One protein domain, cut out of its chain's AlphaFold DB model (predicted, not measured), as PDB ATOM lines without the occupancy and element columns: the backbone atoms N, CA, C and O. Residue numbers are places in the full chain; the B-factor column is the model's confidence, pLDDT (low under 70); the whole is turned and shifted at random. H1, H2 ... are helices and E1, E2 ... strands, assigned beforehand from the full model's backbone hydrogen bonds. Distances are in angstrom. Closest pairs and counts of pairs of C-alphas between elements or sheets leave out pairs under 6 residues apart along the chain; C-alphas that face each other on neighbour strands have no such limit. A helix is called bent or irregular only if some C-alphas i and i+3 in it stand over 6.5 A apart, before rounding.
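AT A GLANCE: This is residues 6 to 158 of the 161 residues of an uncharacterized protein of Aquimarina sp. BL5 (UniProt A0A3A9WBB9). Two antiparallel sheets are partly face to face as a sandwich, their strands crossed at 44 degrees; H2 packs on the larger, strongly twisted sheet, and H4 lies at one end of the smaller one. Residues 6 to 16, which include H1, stick out as a tail and add much of the length. The printed part has 153 residues, with named elements in the order H1 H2 E1 E2 E3 H3 E4 H4 E5 E6 E7 E8 E9; the sheets run E1 E2 E3 E7 E6 and E5 E4 E8 E9, and the class is mixed, helices and strands. It is only just compact, close to loose, with a radius of gyration of the C-alphas of 17.6 A, and spans 63 by 41 by 29 A.

IN THESE COORDINATES: H1, residues 6 to 12, begins at C-alpha 6 (204.593, 182.558, 153.069). H2 holds residues 18 to 29, 16.5 A long. E1 is residues 39 to 46, E2 49 to 58, 25.6 A, and E3 64 to 70. H3 is residues 76 to 79, and E4 82 to 90, 25.6 A. H4, residues 92 to 99, is irregular: C-alphas 94 and 97 are 8.6 A apart. E5 is residues 105 to 109, E6 113 to 116, E7 119 to 125, and E8 133 to 142, 26.0 A. E9, residues 154 to 157, ends at C-alpha 157 (250.143, 160.337, 169.122).

HOW THE PARTS SIT: E1, E2 and E3 form a meander, each strand the antiparallel neighbour of the one before, with N 41 and O 52 at 2.9 A and N 55 and O 67 at 2.9 A. E1 bends by 52 degrees at residue 42 and E2 by 60 degrees at residue 52. E7 pairs with E3, N 68 and O 122 at 2.8 A, and with E6 in a hairpin, N 114 and O 121 at 2.8 A. H2 is on this sheet, making two layers, helix on one face of a sheet; the C-alphas of Tyr 24 and Ile 57 are its closest to E2, 6.8 A. H3 is on it too, over none of its strands; its closest C-alphas to E6 are those of Pro 76 and Leu 113, 5.6 A. In the other sheet N 86 and O 107 of E4 and E5 are 3.0 A apart, N 85 and O 139 of E4 and E8 2.9 A, and N 138 and O 154 of the hairpin E8 and E9 2.8 A. H4 only grazes this sheet, the C-alphas of Leu 99 and Ile 105 being 7.1 A apart. Between the sheets, the closest C-alphas of E1 and E9 are those of Gln 43 and Val 154, 6.3 A. Every O i to N i+4 pair is within hydrogen-bond range in H2, 0 of 3 in H1 and 1 of 4 in H4, with 0 of 4 and 3 of 5 O i to N i+3 pairs; H3 is too short for an O i to N i+4 pair.

THE WHOLE: The C-alphas of Leu 6 and Lys 148, the two farthest apart, are 63.6 A apart; without residues 6 to 16 the body spans 42 by 35 by 24 A. The printed part has no cut, and E8 to E9 is a long link of 11 residues. The mean pLDDT of the printed part is 87.8, and residues 6 to 18, 96 and 145 to 147 are under 70.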
ATOM      1  N   LEU A   6     203.494 183.096 153.884       48.56
ATOM      2  CA  LEU A   6     204.593 182.558 153.069       48.56
ATOM      3  C   LEU A   6     205.927 183.308 153.274       48.56
ATOM      4  O   LEU A   6     206.999 182.719 153.151       48.56
ATOM      5  N   VAL A   7     205.863 184.594 153.640       54.38
ATOM      6  CA  VAL A   7     207.044 185.455 153.858       54.38
ATOM      7  C   VAL A   7     207.739 185.148 155.193       54.38
ATOM      8  O   VAL A   7     208.942 185.342 155.328       54.38
ATOM      9  N   PHE A   8     207.012 184.616 156.180       51.53
ATOM     10  CA  PHE A   8     207.592 184.297 157.488       51.53
ATOM     11  C   PHE A   8     208.360 182.963 157.477       51.53
ATOM     12  O   PHE A   8     209.374 182.825 158.157       51.53
ATOM     13  N   LEU A   9     207.935 182.002 156.646       51.47
ATOM     14  CA  LEU A   9     208.600 180.700 156.520       51.47
ATOM     15  C   LEU A   9     209.943 180.794 155.769       51.47
ATOM     16  O   LEU A   9     210.858 180.019 156.036       51.47
ATOM     17  N   THR A  10     210.100 181.775 154.876       52.03
ATOM     18  CA  THR A  10     211.343 182.001 154.116       52.03
ATOM     19  C   THR A  10     212.441 182.694 154.932       52.03
ATOM     20  O   THR A  10     213.616 182.546 154.604       52.03
ATOM     21  N   LEU A  11     212.104 183.384 156.028       52.00
ATOM     22  CA  LEU A  11     213.083 184.083 156.875       52.00
ATOM     23  C   LEU A  11     213.806 183.161 157.878       52.00
ATOM     24  O   LEU A  11     214.922 183.459 158.296       52.00
ATOM     25  N   ILE A  12     213.206 182.022 158.240       54.59
ATOM     26  CA  ILE A  12     213.762 181.091 159.241       54.59
ATOM     27  C   ILE A  12     214.876 180.207 158.644       54.59
ATOM     28  O   ILE A  12     215.780 179.775 159.358       54.59
ATOM     29  N   VAL A  13     214.885 179.994 157.324       52.16
ATOM     30  CA  VAL A  13     215.835 179.082 156.658       52.16
ATOM     31  C   VAL A  13     217.250 179.678 156.538       52.16
ATOM     32  O   VAL A  13     218.227 178.935 156.512       52.16
ATOM     33  N   PHE A  14     217.407 181.007 156.573       51.06
ATOM     34  CA  PHE A  14     218.724 181.653 156.434       51.06
ATOM     35  C   PHE A  14     219.550 181.745 157.729       51.06
ATOM     36  O   PHE A  14     220.738 182.057 157.675       51.06
ATOM     37  N   VAL A  15     218.973 181.456 158.900       55.03
ATOM     38  CA  VAL A  15     219.690 181.604 160.185       55.03
ATOM     39  C   VAL A  15     220.532 180.365 160.532       55.03
ATOM     40  O   VAL A  15     221.478 180.455 161.316       55.03
ATOM     41  N   SER A  16     220.251 179.209 159.921       52.38
ATOM     42  CA  SER A  16     220.860 177.937 160.334       52.38
ATOM     43  C   SER A  16     222.316 177.756 159.865       52.38
ATOM     44  O   SER A  16     223.135 177.197 160.599       52.38
ATOM     45  N   CYS A  17     222.698 178.307 158.705       52.91
ATOM     46  CA  CYS A  17     224.029 178.068 158.118       52.91
ATOM     47  C   CYS A  17     225.203 178.773 158.829       52.91
ATOM     48  O   CYS A  17     226.338 178.334 158.688       52.91
ATOM     49  N   ASN A  18     224.973 179.809 159.646       61.28
ATOM     50  CA  ASN A  18     226.065 180.609 160.235       61.28
ATOM     51  C   ASN A  18     226.579 180.120 161.598       61.28
ATOM     52  O   ASN A  18     227.538 180.672 162.141       61.28
ATOM     53  N   THR A  19     225.944 179.125 162.213       72.75
ATOM     54  CA  THR A  19     226.272 178.735 163.597       72.75
ATOM     55  C   THR A  19     227.601 177.986 163.708       72.75
ATOM     56  O   THR A  19     228.361 178.219 164.650       72.75
ATOM     57  N   ARG A  20     227.923 177.119 162.740       76.25
ATOM     58  CA  ARG A  20     229.164 176.327 162.752       76.25
ATOM     59  C   ARG A  20     230.399 177.152 162.450       76.25
ATOM     60  O   ARG A  20     231.375 177.030 163.181       76.25
ATOM     61  N   GLU A  21     230.334 178.019 161.447       77.69
ATOM     62  CA  GLU A  21     231.449 178.904 161.112       77.69
ATOM     63  C   GLU A  21     231.777 179.838 162.285       77.69
ATOM     64  O   GLU A  21     232.931 179.928 162.698       77.69
ATOM     65  N   ARG A  22     230.754 180.398 162.947       81.75
ATOM     66  CA  ARG A  22     230.937 181.175 164.187       81.75
ATOM     67  C   ARG A  22     231.575 180.365 165.314       81.75
ATOM     68  O   ARG A  22     232.422 180.883 166.039       81.75
ATOM     69  N   ASN A  23     231.175 179.106 165.496       85.44
ATOM     70  CA  ASN A  23     231.782 178.242 166.512       85.44
ATOM     71  C   ASN A  23     233.245 177.924 166.181       85.44
ATOM     72  O   ASN A  23     234.098 178.011 167.063       85.44
ATOM     73  N   TYR A  24     233.540 177.615 164.917       91.12
ATOM     74  CA  TYR A  24     234.894 177.418 164.411       91.12
ATOM     75  C   TYR A  24     235.776 178.638 164.712       91.12
ATOM     76  O   TYR A  24     236.801 178.498 165.380       91.12
ATOM     77  N   GLU A  25     235.344 179.840 164.326       92.44
ATOM     78  CA  GLU A  25     236.079 181.083 164.587       92.44
ATOM     79  C   GLU A  25     236.284 181.326 166.085       92.44
ATOM     80  O   GLU A  25     237.403 181.600 166.519       92.44
ATOM     81  N   LYS A  26     235.248 181.125 166.905       94.12
ATOM     82  CA  LYS A  26     235.315 181.300 168.364       94.12
ATOM     83  C   LYS A  26     236.386 180.422 169.019       94.12
ATOM     84  O   LYS A  26     237.010 180.845 169.995       94.12
ATOM     85  N   HIS A  27     236.612 179.206 168.519       95.19
ATOM     86  CA  HIS A  27     237.691 178.348 169.018       95.19
ATOM     87  C   HIS A  27     239.079 178.913 168.681       95.19
ATOM     88  O   HIS A  27     239.990 178.833 169.512       95.19
ATOM     89  N   LEU A  28     239.233 179.521 167.504       96.69
ATOM     90  CA  LEU A  28     240.481 180.146 167.064       96.69
ATOM     91  C   LEU A  28     240.764 181.452 167.810       96.69
ATOM     92  O   LEU A  28     241.884 181.671 168.267       96.69
ATOM     93  N   GLU A  29     239.751 182.291 168.019       96.75
ATOM     94  CA  GLU A  29     239.891 183.526 168.796       96.75
ATOM     95  C   GLU A  29     240.355 183.266 170.234       96.75
ATOM     96  O   GLU A  29     241.047 184.089 170.824       96.75
ATOM     97  N   LYS A  30     240.008 182.103 170.799       96.19
ATOM     98  CA  LYS A  30     240.388 181.702 172.162       96.19
ATOM     99  C   LYS A  30     241.664 180.866 172.238       96.19
ATOM    100  O   LYS A  30     241.947 180.277 173.287       96.19
ATOM    101  N   GLY A  31     242.437 180.754 171.160       95.69
ATOM    102  CA  GLY A  31     243.724 180.066 171.238       95.69
ATOM    103  C   GLY A  31     243.601 178.547 171.336       95.69
ATOM    104  O   GLY A  31     244.493 177.943 171.935       95.69
ATOM    105  N   LEU A  32     242.490 177.967 170.854       95.75
ATOM    106  CA  LEU A  32     242.044 176.578 171.051       95.75
ATOM    107  C   LEU A  32     241.710 176.181 172.499       95.75
ATOM    108  O   LEU A  32     241.275 175.060 172.738       95.75
ATOM    109  N   LYS A  33     241.816 177.092 173.477       92.56
ATOM    110  CA  LYS A  33     241.632 176.768 174.906       92.56
ATOM    111  C   LYS A  33     240.259 176.186 175.247       92.56
ATOM    112  O   LYS A  33     240.127 175.484 176.239       92.56
ATOM    113  N   THR A  34     239.235 176.510 174.459       88.06
ATOM    114  CA  THR A  34     237.855 176.060 174.694       88.06
ATOM    115  C   THR A  34     237.421 174.923 173.780       88.06
ATOM    116  O   THR A  34     236.247 174.565 173.800       88.06
ATOM    117  N   PHE A  35     238.306 174.406 172.925       93.19
ATOM    118  CA  PHE A  35     237.986 173.253 172.095       93.19
ATOM    119  C   PHE A  35     238.387 171.967 172.840       93.19
ATOM    120  O   PHE A  35     239.569 171.812 173.154       93.19
ATOM    121  N   PRO A  36     237.439 171.062 173.151       89.25
ATOM    122  CA  PRO A  36     237.684 169.922 174.041       89.25
ATOM    123  C   PRO A  36     238.700 168.925 173.476       89.25
ATOM    124  O   PRO A  36     239.524 168.408 174.221       89.25
ATOM    125  N   TYR A  37     238.712 168.729 172.157       92.38
ATOM    126  CA  TYR A  37     239.629 167.810 171.473       92.38
ATOM    127  C   TYR A  37     240.924 168.509 171.030       92.38
ATOM    128  O   TYR A  37     241.469 168.255 169.954       92.38
ATOM    129  N   THR A  38     241.401 169.459 171.840       95.00
ATOM    130  CA  THR A  38     242.696 170.112 171.621       95.00
ATOM    131  C   THR A  38     243.808 169.248 172.177       95.00
ATOM    132  O   THR A  38     243.853 168.948 173.371       95.00
ATOM    133  N   ARG A  39     244.780 168.921 171.327       94.88
ATOM    134  CA  ARG A  39     245.987 168.218 171.739       94.88
ATOM    135  C   ARG A  39     247.110 169.209 172.006       94.88
ATOM    136  O   ARG A  39     247.577 169.890 171.096       94.88
ATOM    137  N   ASN A  40     247.586 169.250 173.246       95.44
ATOM    138  CA  ASN A  40     248.806 169.975 173.595       95.44
ATOM    139  C   ASN A  40     250.031 169.217 173.068       95.44
ATOM    140  O   ASN A  40     250.142 168.005 173.249       95.44
ATOM    141  N   VAL A  41     250.937 169.942 172.416       96.12
ATOM    142  CA  VAL A  41     252.139 169.386 171.779       96.12
ATOM    143  C   VAL A  41     253.391 169.966 172.428       96.12
ATOM    144  O   VAL A  41     254.196 169.213 172.960       96.12
ATOM    145  N   ASN A  42     253.523 171.297 172.438       96.81
ATOM    146  CA  ASN A  42     254.653 172.041 173.007       96.81
ATOM    147  C   ASN A  42     256.037 171.546 172.548       96.81
ATOM    148  O   ASN A  42     256.937 171.357 173.361       96.81
ATOM    149  N   GLN A  43     256.211 171.352 171.239       97.56
ATOM    150  CA  GLN A  43     257.481 170.910 170.656       97.56
ATOM    151  C   GLN A  43     257.972 171.861 169.571       97.56
ATOM    152  O   GLN A  43     257.193 172.404 168.785       97.56
ATOM    153  N   ASN A  44     259.291 172.020 169.506       96.75
ATOM    154  CA  ASN A  44     259.945 172.895 168.543       96.75
ATOM    155  C   ASN A  44     260.146 172.152 167.219       96.75
ATOM    156  O   ASN A  44     260.725 171.065 167.202       96.75
ATOM    157  N   LEU A  45     259.723 172.761 166.111       94.81
ATOM    158  CA  LEU A  45     260.123 172.322 164.772       94.81
ATOM    159  C   LEU A  45     261.571 172.763 164.526       94.81
ATOM    160  O   LEU A  45     262.458 171.946 164.270       94.81
ATOM    161  N   ILE A  46     261.803 174.066 164.675       94.62
ATOM    162  CA  ILE A  46     263.095 174.747 164.566       94.62
ATOM    163  C   ILE A  46     263.180 175.832 165.644       94.62
ATOM    164  O   ILE A  46     262.188 176.141 166.308       94.62
ATOM    165  N   THR A  47     264.352 176.436 165.822       93.12
ATOM    166  CA  THR A  47     264.501 177.602 166.704       93.12
ATOM    167  C   THR A  47     263.511 178.700 166.304       93.12
ATOM    168  O   THR A  47     263.442 179.081 165.138       93.12
ATOM    169  N   GLY A  48     262.722 179.183 167.268       94.12
ATOM    170  CA  GLY A  48     261.714 180.230 167.062       94.12
ATOM    171  C   GLY A  48     260.356 179.754 166.530       94.12
ATOM    172  O   GLY A  48     259.407 180.531 166.573       94.12
ATOM    173  N   VAL A  49     260.219 178.492 166.092       96.62
ATOM    174  CA  VAL A  49     258.946 177.933 165.597       96.62
ATOM    175  C   VAL A  49     258.606 176.639 166.325       96.62
ATOM    176  O   VAL A  49     259.253 175.603 166.159       96.62
ATOM    177  N   SER A  50     257.528 176.689 167.098       97.50
ATOM    178  CA  SER A  50     257.060 175.612 167.964       97.50
ATOM    179  C   SER A  50     255.591 175.329 167.712       97.50
ATOM    180  O   SER A  50     254.786 176.253 167.660       97.50
ATOM    181  N   ILE A  51     255.226 174.051 167.625       98.00
ATOM    182  CA  ILE A  51     253.828 173.625 167.672       98.00
ATOM    183  C   ILE A  51     253.421 173.593 169.143       98.00
ATOM    184  O   ILE A  51     253.935 172.792 169.927       98.00
ATOM    185  N   ARG A  52     252.502 174.477 169.532       98.06
ATOM    186  CA  ARG A  52     251.975 174.559 170.900       98.06
ATOM    187  C   ARG A  52     250.835 173.578 171.098       98.06
ATOM    188  O   ARG A  52     250.871 172.771 172.025       98.06
ATOM    189  N   SER A  53     249.871 173.591 170.190       97.31
ATOM    190  CA  SER A  53     248.738 172.674 170.207       97.31
ATOM    191  C   SER A  53     248.207 172.431 168.800       97.31
ATOM    192  O   SER A  53     248.544 173.154 167.863       97.31
ATOM    193  N   LEU A  54     247.374 171.409 168.647       97.00
ATOM    194  CA  LEU A  54     246.632 171.160 167.420       97.00
ATOM    195  C   LEU A  54     245.211 170.691 167.713       97.00
ATOM    196  O   LEU A  54     244.926 170.205 168.808       97.00
ATOM    197  N   ALA A  55     244.332 170.843 166.731       96.25
ATOM    198  CA  ALA A  55     242.953 170.388 166.789       96.25
ATOM    199  C   ALA A  55     242.425 170.071 165.388       96.25
ATOM    200  O   ALA A  55     242.832 170.693 164.405       96.25
ATOM    201  N   PHE A  56     241.473 169.143 165.319       95.50
ATOM    202  CA  PHE A  56     240.676 168.884 164.124       95.50
ATOM    203  C   PHE A  56     239.291 169.491 164.320       95.50
ATOM    204  O   PHE A  56     238.523 169.016 165.154       95.50
ATOM    205  N   ILE A  57     238.968 170.550 163.580       94.19
ATOM    206  CA  ILE A  57     237.726 171.310 163.772       94.19
ATOM    207  C   ILE A  57     236.907 171.267 162.487       94.19
ATOM    208  O   ILE A  57     237.422 171.547 161.406       94.19
ATOM    209  N   LYS A  58     235.618 170.933 162.593       91.75
ATOM    210  CA  LYS A  58     234.686 171.052 161.467       91.75
ATOM    211  C   LYS A  58     234.407 172.531 161.197       91.75
ATOM    212  O   LYS A  58     233.925 173.224 162.093       91.75
ATOM    213  N   LYS A  59     234.706 173.006 159.987       89.44
ATOM    214  CA  LYS A  59     234.332 174.353 159.530       89.44
ATOM    215  C   LYS A  59     232.909 174.354 158.962       89.44
ATOM    216  O   LYS A  59     232.135 175.261 159.254       89.44
ATOM    217  N   SER A  60     232.553 173.304 158.226       88.12
ATOM    218  CA  SER A  60     231.206 173.039 157.703       88.12
ATOM    219  C   SER A  60     230.850 171.552 157.877       88.12
ATOM    220  O   SER A  60     231.519 170.847 158.637       88.12
ATOM    221  N   ASP A  61     229.759 171.075 157.271       83.56
ATOM    222  CA  ASP A  61     229.399 169.648 157.281       83.56
ATOM    223  C   ASP A  61     230.444 168.772 156.587       83.56
ATOM    224  O   ASP A  61     230.831 167.741 157.140       83.56
ATOM    225  N   ASP A  62     230.967 169.253 155.461       84.88
ATOM    226  CA  ASP A  62     231.883 168.492 154.611       84.88
ATOM    227  C   ASP A  62     233.353 168.871 154.824       84.88
ATOM    228  O   ASP A  62     234.245 168.135 154.418       84.88
ATOM    229  N   GLN A  63     233.626 169.997 155.493       89.19
ATOM    230  CA  GLN A  63     234.991 170.491 155.673       89.19
ATOM    231  C   GLN A  63     235.495 170.299 157.096       89.19
ATOM    232  O   GLN A  63     235.012 170.918 158.056       89.19
ATOM    233  N   ARG A  64     236.554 169.499 157.218       93.44
ATOM    234  CA  ARG A  64     237.333 169.342 158.443       93.44
ATOM    235  C   ARG A  64     238.693 170.004 158.268       93.44
ATOM    236  O   ARG A  64     239.419 169.730 157.322       93.44
ATOM    237  N   MET A  65     239.050 170.854 159.221       96.38
ATOM    238  CA  MET A  65     240.306 171.591 159.223       96.38
ATOM    239  C   MET A  65     241.255 170.992 160.251       96.38
ATOM    240  O   MET A  65     240.876 170.805 161.410       96.38
ATOM    241  N   LEU A  66     242.505 170.769 159.862       97.25
ATOM    242  CA  LEU A  66     243.608 170.645 160.801       97.25
ATOM    243  C   LEU A  66     244.102 172.050 161.156       97.25
ATOM    244  O   LEU A  66     244.601 172.794 160.308       97.25
ATOM    245  N   VAL A  67     243.965 172.400 162.430       97.81
ATOM    246  CA  VAL A  67     244.405 173.670 163.000       97.81
ATOM    247  C   VAL A  67     245.637 173.413 163.854       97.81
ATOM    248  O   VAL A  67     245.561 172.726 164.870       97.81
ATOM    249  N   ILE A  68     246.771 173.983 163.459       98.19
ATOM    250  CA  ILE A  68     248.050 173.869 164.161       98.19
ATOM    251  C   ILE A  68     248.361 175.229 164.773       98.19
ATOM    252  O   ILE A  68     248.645 176.187 164.054       98.19
ATOM    253  N   LYS A  69     248.311 175.327 166.102       98.44
ATOM    254  CA  LYS A  69     248.671 176.542 166.831       98.44
ATOM    255  C   LYS A  69     250.175 176.592 167.060       98.44
ATOM    256  O   LYS A  69     250.765 175.655 167.605       98.44
ATOM    257  N   LEU A  70     250.777 177.711 166.683       98.44
ATOM    258  CA  LEU A  70     252.194 177.984 166.870       98.44
ATOM    259  C   LEU A  70     252.441 178.821 168.134       98.44
ATOM    260  O   LEU A  70     251.504 179.209 168.831       98.44
ATOM    261  N   ASN A  71     253.708 179.058 168.471       97.88
ATOM    262  CA  ASN A  71     254.079 180.072 169.458       97.88
ATOM    263  C   ASN A  71     253.806 181.490 168.921       97.88
ATOM    264  O   ASN A  71     253.785 181.707 167.709       97.88
ATOM    265  N   ASP A  72     253.577 182.442 169.822       96.00
ATOM    266  CA  ASP A  72     253.047 183.762 169.457       96.00
ATOM    267  C   ASP A  72     254.093 184.635 168.737       96.00
ATOM    268  O   ASP A  72     253.741 185.531 167.971       96.00
ATOM    269  N   GLU A  73     255.382 184.320 168.906       95.88
ATOM    270  CA  GLU A  73     256.510 185.037 168.300       95.88
ATOM    271  C   GLU A  73     256.727 184.691 166.816       95.88
ATOM    272  O   GLU A  73     257.563 185.304 166.151       95.88
ATOM    273  N   VAL A  74     256.003 183.706 166.271       97.06
ATOM    274  CA  VAL A  74     256.147 183.321 164.862       97.06
ATOM    275  C   VAL A  74     255.654 184.437 163.943       97.06
ATOM    276  O   VAL A  74     254.519 184.906 164.053       97.06
ATOM    277  N   THR A  75     256.487 184.792 162.962       96.69
ATOM    278  CA  THR A  75     256.166 185.787 161.931       96.69
ATOM    279  C   THR A  75     255.921 185.148 160.557       96.69
ATOM    280  O   THR A  75     256.416 184.041 160.287       96.69
ATOM    281  N   PRO A  76     255.184 185.824 159.650       95.81
ATOM    282  CA  PRO A  76     254.987 185.345 158.285       95.81
ATOM    283  C   PRO A  76     256.307 185.104 157.550       95.81
ATOM    284  O   PRO A  76     256.441 184.092 156.870       95.81
ATOM    285  N   GLU A  77     257.304 185.977 157.718       93.75
ATOM    286  CA  GLU A  77     258.622 185.875 157.072       93.75
ATOM    287  C   GLU A  77     259.358 184.602 157.488       93.75
ATOM    288  O   GLU A  77     260.104 184.028 156.698       93.75
ATOM    289  N   THR A  78     259.150 184.146 158.724       92.88
ATOM    290  CA  THR A  78     259.764 182.918 159.229       92.88
ATOM    291  C   THR A  78     259.110 181.690 158.602       92.88
ATOM    292  O   THR A  78     259.803 180.833 158.062       92.88
ATOM    293  N   ILE A  79     257.777 181.618 158.612       94.06
ATOM    294  CA  ILE A  79     257.027 180.473 158.066       94.06
ATOM    295  C   ILE A  79     257.141 180.390 156.546       94.06
ATOM    296  O   ILE A  79     257.282 179.302 155.992       94.06
ATOM    297  N   ASN A  80     257.173 181.539 155.872       92.88
ATOM    298  CA  ASN A  80     257.257 181.617 154.423       92.88
ATOM    299  C   ASN A  80     258.593 181.122 153.839       92.88
ATOM    300  O   ASN A  80     258.733 181.051 152.621       92.88
ATOM    301  N   LYS A  81     259.580 180.757 154.650       91.94
ATOM    302  CA  LYS A  81     260.829 180.162 154.152       91.94
ATOM    303  C   LYS A  81     260.728 178.654 153.943       91.94
ATOM    304  O   LYS A  81     261.621 178.065 153.340       91.94
ATOM    305  N   PHE A  82     259.659 178.028 154.431       93.75
ATOM    306  CA  PHE A  82     259.565 176.579 154.527       93.75
ATOM    307  C   PHE A  82     258.301 176.037 153.870       93.75
ATOM    308  O   PHE A  82     257.295 176.730 153.725       93.75
ATOM    309  N   SER A  83     258.357 174.757 153.526       95.12
ATOM    310  CA  SER A  83     257.183 173.908 153.356       95.12
ATOM    311  C   SER A  83     257.015 173.027 154.595       95.12
ATOM    312  O   SER A  83     257.994 172.686 155.262       95.12
ATOM    313  N   LEU A  84     255.776 172.658 154.912       95.56
ATOM    314  CA  LEU A  84     255.433 171.755 156.007       95.56
ATOM    315  C   LEU A  84     255.009 170.409 155.423       95.56
ATOM    316  O   LEU A  84     254.141 170.354 154.557       95.56
ATOM    317  N   ALA A  85     255.610 169.326 155.900       95.25
ATOM    318  CA  ALA A  85     255.147 167.975 155.629       95.25
ATOM    319  C   ALA A  85     254.378 167.452 156.838       95.25
ATOM    320  O   ALA A  85     254.843 167.563 157.977       95.25
ATOM    321  N   ILE A  86     253.219 166.859 156.564       96.56
ATOM    322  CA  ILE A  86     252.414 166.128 157.536       96.56
ATOM    323  C   ILE A  86     252.411 164.671 157.094       96.56
ATOM    324  O   ILE A  86     251.901 164.348 156.024       96.56
ATOM    325  N   HIS A  87     253.022 163.794 157.881       95.69
ATOM    326  CA  HIS A  87     252.912 162.354 157.673       95.69
ATOM    327  C   HIS A  87     251.843 161.794 158.593       95.69
ATOM    328  O   HIS A  87     251.946 161.916 159.814       95.69
ATOM    329  N   THR A  88     250.855 161.147 157.994       94.94
ATOM    330  CA  THR A  88     249.711 160.573 158.689       94.94
ATOM    331  C   THR A  88     249.805 159.065 158.660       94.94
ATOM    332  O   THR A  88     249.627 158.439 157.616       94.94
ATOM    333  N   TYR A  89     250.074 158.486 159.821       93.56
ATOM    334  CA  TYR A  89     250.113 157.047 160.017       93.56
ATOM    335  C   TYR A  89     248.742 156.595 160.501       93.56
ATOM    336  O   TYR A  89     248.233 157.075 161.521       93.56
ATOM    337  N   LEU A  90     248.144 155.666 159.764       90.50
ATOM    338  CA  LEU A  90     246.843 155.097 160.098       90.50
ATOM    339  C   LEU A  90     247.005 153.823 160.927       90.50
ATOM    340  O   LEU A  90     248.064 153.190 160.936       90.50
ATOM    341  N   ASN A  91     245.943 153.431 161.625       84.19
ATOM    342  CA  ASN A  91     245.886 152.113 162.239       84.19
ATOM    343  C   ASN A  91     245.832 151.027 161.145       84.19
ATOM    344  O   ASN A  91     244.784 150.812 160.534       84.19
ATOM    345  N   LYS A  92     246.969 150.363 160.895       77.00
ATOM    346  CA  LYS A  92     247.103 149.323 159.862       77.00
ATOM    347  C   LYS A  92     246.146 148.153 160.070       77.00
ATOM    348  O   LYS A  92     245.605 147.664 159.086       77.00
ATOM    349  N   ASP A  93     245.869 147.788 161.320       77.31
ATOM    350  CA  ASP A  93     245.008 146.647 161.657       77.31
ATOM    351  C   ASP A  93     243.559 146.861 161.193       77.31
ATOM    352  O   ASP A  93     242.812 145.908 161.005       77.31
ATOM    353  N   LYS A  94     243.158 148.124 160.994       71.94
ATOM    354  CA  LYS A  94     241.797 148.508 160.600       71.94
ATOM    355  C   LYS A  94     241.719 149.137 159.202       71.94
ATOM    356  O   LYS A  94     240.639 149.173 158.621       71.94
ATOM    357  N   TYR A  95     242.831 149.658 158.673       74.50
ATOM    358  CA  TYR A  95     242.846 150.500 157.466       74.50
ATOM    359  C   TYR A  95     244.023 150.233 156.510       74.50
ATOM    360  O   TYR A  95     244.346 151.098 155.694       74.50
ATOM    361  N   GLY A  96     244.675 149.068 156.605       68.62
ATOM    362  CA  GLY A  96     245.839 148.706 155.784       68.62
ATOM    363  C   GLY A  96     245.618 148.861 154.275       68.62
ATOM    364  O   GLY A  96     246.479 149.413 153.590       68.62
ATOM    365  N   ASP A  97     244.431 148.501 153.780       76.62
ATOM    366  CA  ASP A  97     244.081 148.540 152.351       76.62
ATOM    367  C   ASP A  97     244.157 149.950 151.738       76.62
ATOM    368  O   ASP A  97     244.414 150.117 150.544       76.62
ATOM    369  N   LEU A  98     243.975 150.996 152.552       74.75
ATOM    370  CA  LEU A  98     244.017 152.388 152.093       74.75
ATOM    371  C   LEU A  98     245.441 152.891 151.847       74.75
ATOM    372  O   LEU A  98     245.627 153.900 151.164       74.75
ATOM    373  N   LEU A  99     246.445 152.219 152.409       76.00
ATOM    374  CA  LEU A  99     247.818 152.700 152.389       76.00
ATOM    375  C   LEU A  99     248.623 152.229 151.168       76.00
ATOM    376  O   LEU A  99     249.708 152.768 150.958       76.00
ATOM    377  N   LYS A 100     248.106 151.310 150.331       78.50
ATOM    378  CA  LYS A 100     248.776 150.810 149.105       78.50
ATOM    379  C   LYS A 100     250.275 150.533 149.329       78.50
ATOM    380  O   LYS A 100     251.123 151.149 148.684       78.50
ATOM    381  N   ASP A 101     250.578 149.700 150.323       78.00
ATOM    382  CA  ASP A 101     251.938 149.312 150.742       78.00
ATOM    383  C   ASP A 101     252.814 150.424 151.350       78.00
ATOM    384  O   ASP A 101     254.008 150.230 151.584       78.00
ATOM    385  N   LYS A 102     252.249 151.597 151.657       83.19
ATOM    386  CA  LYS A 102     252.948 152.667 152.384       83.19
ATOM    387  C   LYS A 102     252.691 152.583 153.886       83.19
ATOM    388  O   LYS A 102     251.675 152.078 154.350       83.19
ATOM    389  N   ASP A 103     253.596 153.153 154.673       86.06
ATOM    390  CA  ASP A 103     253.401 153.272 156.124       86.06
ATOM    391  C   ASP A 103     252.547 154.485 156.516       86.06
ATOM    392  O   ASP A 103     251.968 154.514 157.604       86.06
ATOM    393  N   TYR A 104     252.479 155.490 155.641       91.50
ATOM    394  CA  TYR A 104     251.832 156.771 155.905       91.50
ATOM    395  C   TYR A 104     251.339 157.451 154.623       91.50
ATOM    396  O   TYR A 104     251.846 157.217 153.522       91.50
ATOM    397  N   ILE A 105     250.390 158.369 154.795       91.88
ATOM    398  CA  ILE A 105     250.001 159.360 153.786       91.88
ATOM    399  C   ILE A 105     250.832 160.624 154.027       91.88
ATOM    400  O   ILE A 105     250.936 161.086 155.162       91.88
ATOM    401  N   SER A 106     251.464 161.161 152.982       92.00
ATOM    402  CA  SER A 106     252.250 162.398 153.063       92.00
ATOM    403  C   SER A 106     251.458 163.555 152.470       92.00
ATOM    404  O   SER A 106     251.129 163.521 151.284       92.00
ATOM    405  N   THR A 107     251.200 164.580 153.277       93.50
ATOM    406  CA  THR A 107     250.526 165.812 152.856       93.50
ATOM    407  C   THR A 107     251.517 166.973 152.946       93.50
ATOM    408  O   THR A 107     251.689 167.557 154.022       93.50
ATOM    409  N   PRO A 108     252.231 167.295 151.852       93.38
ATOM    410  CA  PRO A 108     253.054 168.491 151.791       93.38
ATOM    411  C   PRO A 108     252.169 169.724 151.595       93.38
ATOM    412  O   PRO A 108     251.240 169.714 150.790       93.38
ATOM    413  N   LEU A 109     252.482 170.815 152.285       94.00
ATOM    414  CA  LEU A 109     251.797 172.090 152.110       94.00
ATOM    415  C   LEU A 109     252.768 173.265 152.229       94.00
ATOM    416  O   LEU A 109     253.788 173.189 152.914       94.00
ATOM    417  N   LYS A 110     252.429 174.375 151.567       95.25
ATOM    418  CA  LYS A 110     253.104 175.668 151.735       95.25
ATOM    419  C   LYS A 110     252.340 176.452 152.808       95.25
ATOM    420  O   LYS A 110     251.281 176.995 152.493       95.25
ATOM    421  N   PRO A 111     252.802 176.455 154.070       95.19
ATOM    422  CA  PRO A 111     252.020 176.995 155.169       95.19
ATOM    423  C   PRO A 111     251.837 178.501 155.010       95.19
ATOM    424  O   PRO A 111     252.766 179.221 154.651       95.19
ATOM    425  N   VAL A 112     250.632 178.973 155.320       95.81
ATOM    426  CA  VAL A 112     250.325 180.398 155.437       95.81
ATOM    427  C   VAL A 112     250.014 180.673 156.895       95.81
ATOM    428  O   VAL A 112     249.127 180.042 157.471       95.81
ATOM    429  N   LEU A 113     250.747 181.615 157.486       97.56
ATOM    430  CA  LEU A 113     250.493 182.044 158.853       97.56
ATOM    431  C   LEU A 113     249.175 182.820 158.911       97.56
ATOM    432  O   LEU A 113     248.992 183.810 158.202       97.56
ATOM    433  N   LYS A 114     248.266 182.376 159.773       97.56
ATOM    434  CA  LYS A 114     247.035 183.088 160.115       97.56
ATOM    435  C   LYS A 114     247.167 183.650 161.523       97.56
ATOM    436  O   LYS A 114     247.509 182.915 162.444       97.56
ATOM    437  N   ASP A 115     246.897 184.941 161.669       97.56
ATOM    438  CA  ASP A 115     246.775 185.608 162.963       97.56
ATOM    439  C   ASP A 115     245.297 185.852 163.249       97.56
ATOM    440  O   ASP A 115     244.604 186.483 162.449       97.56
ATOM    441  N   ILE A 116     244.810 185.313 164.364       97.00
ATOM    442  CA  ILE A 116     243.441 185.513 164.825       97.00
ATOM    443  C   ILE A 116     243.512 185.888 166.302       97.00
ATOM    444  O   ILE A 116     243.856 185.057 167.143       97.00
ATOM    445  N   LYS A 117     243.193 187.151 166.610       96.12
ATOM    446  CA  LYS A 117     243.234 187.724 167.970       96.12
ATOM    447  C   LYS A 117     244.590 187.531 168.672       96.12
ATOM    448  O   LYS A 117     244.635 187.289 169.874       96.12
ATOM    449  N   GLY A 118     245.694 187.636 167.930       95.69
ATOM    450  CA  GLY A 118     247.049 187.490 168.465       95.69
ATOM    451  C   GLY A 118     247.528 186.041 168.565       95.69
ATOM    452  O   GLY A 118     248.669 185.806 168.945       95.69
ATOM    453  N   HIS A 119     246.697 185.062 168.200       98.19
ATOM    454  CA  HIS A 119     247.102 183.663 168.124       98.19
ATOM    455  C   HIS A 119     247.539 183.290 166.709       98.19
ATOM    456  O   HIS A 119     246.855 183.591 165.729       98.19
ATOM    457  N   LYS A 120     248.679 182.601 166.617       98.38
ATOM    458  CA  LYS A 120     249.314 182.220 165.353       98.38
ATOM    459  C   LYS A 120     248.959 180.790 164.959       98.38
ATOM    460  O   LYS A 120     249.156 179.859 165.743       98.38
ATOM    461  N   TYR A 121     248.498 180.605 163.727       98.44
ATOM    462  CA  TYR A 121     248.043 179.312 163.221       98.44
ATOM    463  C   TYR A 121     248.584 178.975 161.836       98.44
ATOM    464  O   TYR A 121     248.759 179.849 160.989       98.44
ATOM    465  N   ILE A 122     248.738 177.677 161.585       98.12
ATOM    466  CA  ILE A 122     248.668 177.081 160.248       98.12
ATOM    467  C   ILE A 122     247.346 176.317 160.187       98.12
ATOM    468  O   ILE A 122     247.047 175.519 161.075       98.12
ATOM    469  N   ILE A 123     246.546 176.581 159.157       97.81
ATOM    470  CA  ILE A 123     245.216 175.992 158.984       97.81
ATOM    471  C   ILE A 123     245.153 175.374 157.594       97.81
ATOM    472  O   ILE A 123     245.434 176.053 156.606       97.81
ATOM    473  N   THR A 124     244.788 174.100 157.520       96.69
ATOM    474  CA  THR A 124     244.671 173.368 156.257       96.69
ATOM    475  C   THR A 124     243.470 172.434 156.298       96.69
ATOM    476  O   THR A 124     243.110 171.935 157.367       96.69
ATOM    477  N   GLU A 125     242.815 172.252 155.157       95.75
ATOM    478  CA  GLU A 125     241.769 171.242 155.007       95.75
ATOM    479  C   GLU A 125     242.384 169.849 155.146       95.75
ATOM    480  O   GLU A 125     243.553 169.629 154.817       95.75
ATOM    481  N   TYR A 126     241.633 168.934 155.747       93.88
ATOM    482  CA  TYR A 126     242.160 167.650 156.160       93.88
ATOM    483  C   TYR A 126     241.109 166.550 156.011       93.88
ATOM    484  O   TYR A 126     240.297 166.304 156.906       93.88
ATOM    485  N   ASP A 127     241.185 165.865 154.873       89.81
ATOM    486  CA  ASP A 127     240.170 164.903 154.421       89.81
ATOM    487  C   ASP A 127     240.340 163.504 155.015       89.81
ATOM    488  O   ASP A 127     239.481 162.634 154.871       89.81
ATOM    489  N   ILE A 128     241.459 163.257 155.700       89.06
ATOM    490  CA  ILE A 128     241.691 161.967 156.339       89.06
ATOM    491  C   ILE A 128     240.817 161.881 157.590       89.06
ATOM    492  O   ILE A 128     240.840 162.749 158.466       89.06
ATOM    493  N   ASP A 129     240.068 160.787 157.684       88.12
ATOM    494  CA  ASP A 129     239.246 160.484 158.844       88.12
ATOM    495  C   ASP A 129     240.109 160.363 160.112       88.12
ATOM    496  O   ASP A 129     240.982 159.499 160.222       88.12
ATOM    497  N   VAL A 130     239.877 161.274 161.061       88.38
ATOM    498  CA  VAL A 130     240.744 161.474 162.228       88.38
ATOM    499  C   VAL A 130     240.735 160.250 163.131       88.38
ATOM    500  O   VAL A 130     241.782 159.889 163.658       88.38
ATOM    501  N   GLU A 131     239.598 159.553 163.231       87.88
ATOM    502  CA  GLU A 131     239.437 158.333 164.041       87.88
ATOM    503  C   GLU A 131     240.376 157.201 163.606       87.88
ATOM    504  O   GLU A 131     240.642 156.261 164.356       87.88
ATOM    505  N   ARG A 132     240.919 157.299 162.389       88.00
ATOM    506  CA  ARG A 132     241.842 156.322 161.808       88.00
ATOM    507  C   ARG A 132     243.300 156.619 162.120       88.00
ATOM    508  O   ARG A 132     244.159 155.770 161.874       88.00
ATOM    509  N   ILE A 133     243.594 157.819 162.613       91.31
ATOM    510  CA  ILE A 133     244.954 158.318 162.778       91.31
ATOM    511  C   ILE A 133     245.558 157.745 164.053       91.31
ATOM    512  O   ILE A 133     245.123 158.032 165.168       91.31
ATOM    513  N   LYS A 134     246.635 156.984 163.881       91.75
ATOM    514  CA  LYS A 134     247.473 156.501 164.977       91.75
ATOM    515  C   LYS A 134     248.498 157.554 165.386       91.75
ATOM    516  O   LYS A 134     248.750 157.768 166.573       91.75
ATOM    517  N   GLU A 135     249.108 158.196 164.397       94.50
ATOM    518  CA  GLU A 135     250.210 159.127 164.607       94.50
ATOM    519  C   GLU A 135     250.269 160.181 163.496       94.50
ATOM    520  O   GLU A 135     250.033 159.890 162.323       94.50
ATOM    521  N   LEU A 136     250.630 161.401 163.884       97.00
ATOM    522  CA  LEU A 136     251.013 162.481 162.984       97.00
ATOM    523  C   LEU A 136     252.476 162.830 163.210       97.00
ATOM    524  O   LEU A 136     252.915 162.972 164.354       97.00
ATOM    525  N   GLN A 137     253.212 163.042 162.127       97.38
ATOM    526  CA  GLN A 137     254.539 163.641 162.185       97.38
ATOM    527  C   GLN A 137     254.564 164.931 161.378       97.38
ATOM    528  O   GLN A 137     254.144 164.958 160.223       97.38
ATOM    529  N   PHE A 138     255.109 165.979 161.982       97.62
ATOM    530  CA  PHE A 138     255.287 167.288 161.371       97.62
ATOM    531  C   PHE A 138     256.771 167.577 161.205       97.62
ATOM    532  O   PHE A 138     257.549 167.396 162.146       97.62
ATOM    533  N   PHE A 139     257.173 168.056 160.033       95.62
ATOM    534  CA  PHE A 139     258.521 168.575 159.826       95.62
ATOM    535  C   PHE A 139     258.566 169.599 158.694       95.62
ATOM    536  O   PHE A 139     257.774 169.550 157.755       95.62
ATOM    537  N   LEU A 140     259.506 170.532 158.795       94.62
ATOM    538  CA  LEU A 140     259.755 171.553 157.790       94.62
ATOM    539  C   LEU A 140     260.825 171.081 156.809       94.62
ATOM    540  O   LEU A 140     261.804 170.422 157.179       94.62
ATOM    541  N   PHE A 141     260.648 171.461 155.555       92.50
ATOM    542  CA  PHE A 141     261.610 171.254 154.483       92.50
ATOM    543  C   PHE A 141     261.697 172.509 153.611       92.50
ATOM    544  O   PHE A 141     260.933 173.462 153.785       92.50
ATOM    545  N   ASP A 142     262.675 172.531 152.713       89.38
ATOM    546  CA  ASP A 142     262.897 173.644 151.788       89.38
ATOM    547  C   ASP A 142     261.641 173.928 150.935       89.38
ATOM    548  O   ASP A 142     260.968 173.012 150.450       89.38
ATOM    549  N   ARG A 143     261.284 175.215 150.817       85.94
ATOM    550  CA  ARG A 143     260.017 175.655 150.219       85.94
ATOM    551  C   ARG A 143     259.900 175.328 148.732       85.94
ATOM    552  O   ARG A 143     258.796 175.031 148.264       85.94
ATOM    553  N   ASP A 144     261.013 175.385 148.010       81.06
ATOM    554  CA  ASP A 144     261.025 175.331 146.551       81.06
ATOM    555  C   ASP A 144     261.493 173.978 146.021       81.06
ATOM    556  O   ASP A 144     261.129 173.604 144.905       81.06
ATOM    557  N   LYS A 145     262.269 173.208 146.799       65.19
ATOM    558  CA  LYS A 145     262.713 171.864 146.397       65.19
ATOM    559  C   LYS A 145     262.758 170.922 147.600       65.19
ATOM    560  O   LYS A 145     263.355 171.252 148.614       65.19
ATOM    561  N   PHE A 146     262.237 169.698 147.472       62.06
ATOM    562  CA  PHE A 146     262.366 168.648 148.498       62.06
ATOM    563  C   PHE A 146     263.814 168.123 148.550       62.06
ATOM    564  O   PHE A 146     264.112 167.022 148.100       62.06
ATOM    565  N   ARG A 147     264.763 168.955 148.992       63.97
ATOM    566  CA  ARG A 147     266.197 168.629 148.976       63.97
ATOM    567  C   ARG A 147     266.708 168.195 150.341       63.97
ATOM    568  O   ARG A 147     267.556 167.311 150.385       63.97
ATOM    569  N   LYS A 148     266.196 168.765 151.441       75.56
ATOM    570  CA  LYS A 148     266.560 168.388 152.820       75.56
ATOM    571  C   LYS A 148     265.419 168.657 153.804       75.56
ATOM    572  O   LYS A 148     264.731 169.670 153.700       75.56
ATOM    573  N   VAL A 149     265.262 167.762 154.781       80.44
ATOM    574  CA  VAL A 149     264.486 168.031 156.002       80.44
ATOM    575  C   VAL A 149     265.282 169.033 156.836       80.44
ATOM    576  O   VAL A 149     266.454 168.798 157.120       80.44
ATOM    577  N   LEU A 150     264.659 170.158 157.184       83.69
ATOM    578  CA  LEU A 150     265.308 171.289 157.858       83.69
ATOM    579  C   LEU A 150     264.950 171.383 159.346       83.69
ATOM    580  O   LEU A 150     265.478 172.238 160.052       83.69
ATOM    581  N   SER A 151     264.056 170.520 159.830       86.06
ATOM    582  CA  SER A 151     263.554 170.552 161.202       86.06
ATOM    583  C   SER A 151     263.700 169.212 161.910       86.06
ATOM    584  O   SER A 151     263.835 168.156 161.287       86.06
ATOM    585  N   LYS A 152     263.568 169.241 163.238       89.19
ATOM    586  CA  LYS A 152     263.234 168.026 163.986       89.19
ATOM    587  C   LYS A 152     261.812 167.594 163.623       89.19
ATOM    588  O   LYS A 152     260.968 168.433 163.298       89.19
ATOM    589  N   ARG A 153     261.555 166.286 163.667       93.88
ATOM    590  CA  ARG A 153     260.196 165.752 163.530       93.88
ATOM    591  C   ARG A 153     259.461 165.950 164.848       93.88
ATOM    592  O   ARG A 153     259.923 165.472 165.879       93.88
ATOM    593  N   VAL A 154     258.321 166.624 164.795       96.75
ATOM    594  CA  VAL A 154     257.377 166.700 165.911       96.75
ATOM    595  C   VAL A 154     256.379 165.566 165.744       96.75
ATOM    596  O   VAL A 154     255.689 165.503 164.730       96.75
ATOM    597  N   ILE A 155     256.330 164.658 166.718       96.94
ATOM    598  CA  ILE A 155     255.488 163.458 166.669       96.94
ATOM    599  C   ILE A 155     254.323 163.631 167.637       96.94
ATOM    600  O   ILE A 155     254.527 163.881 168.826       96.94
ATOM    601  N   VAL A 156     253.103 163.460 167.134       95.56
ATOM    602  CA  VAL A 156     251.875 163.537 167.922       95.56
ATOM    603  C   VAL A 156     251.125 162.217 167.809       95.56
ATOM    604  O   VAL A 156     250.728 161.796 166.726       95.56
ATOM    605  N   ARG A 157     250.932 161.566 168.955       93.38
ATOM    606  CA  ARG A 157     250.143 160.337 169.122       93.38
ATOM    607  C   ARG A 157     248.935 160.622 169.995       93.38
ATOM    608  O   ARG A 157     248.919 161.639 170.692       93.38
ATOM    609  N   ASN A 158     247.988 159.685 170.011       84.12
ATOM    610  CA  ASN A 158     246.777 159.758 170.829       84.12
ATOM    611  C   ASN A 158     246.048 161.077 170.559       84.12
ATOM    612  O   ASN A 158     245.973 161.949 171.425       84.12
TER     613      ASN A 158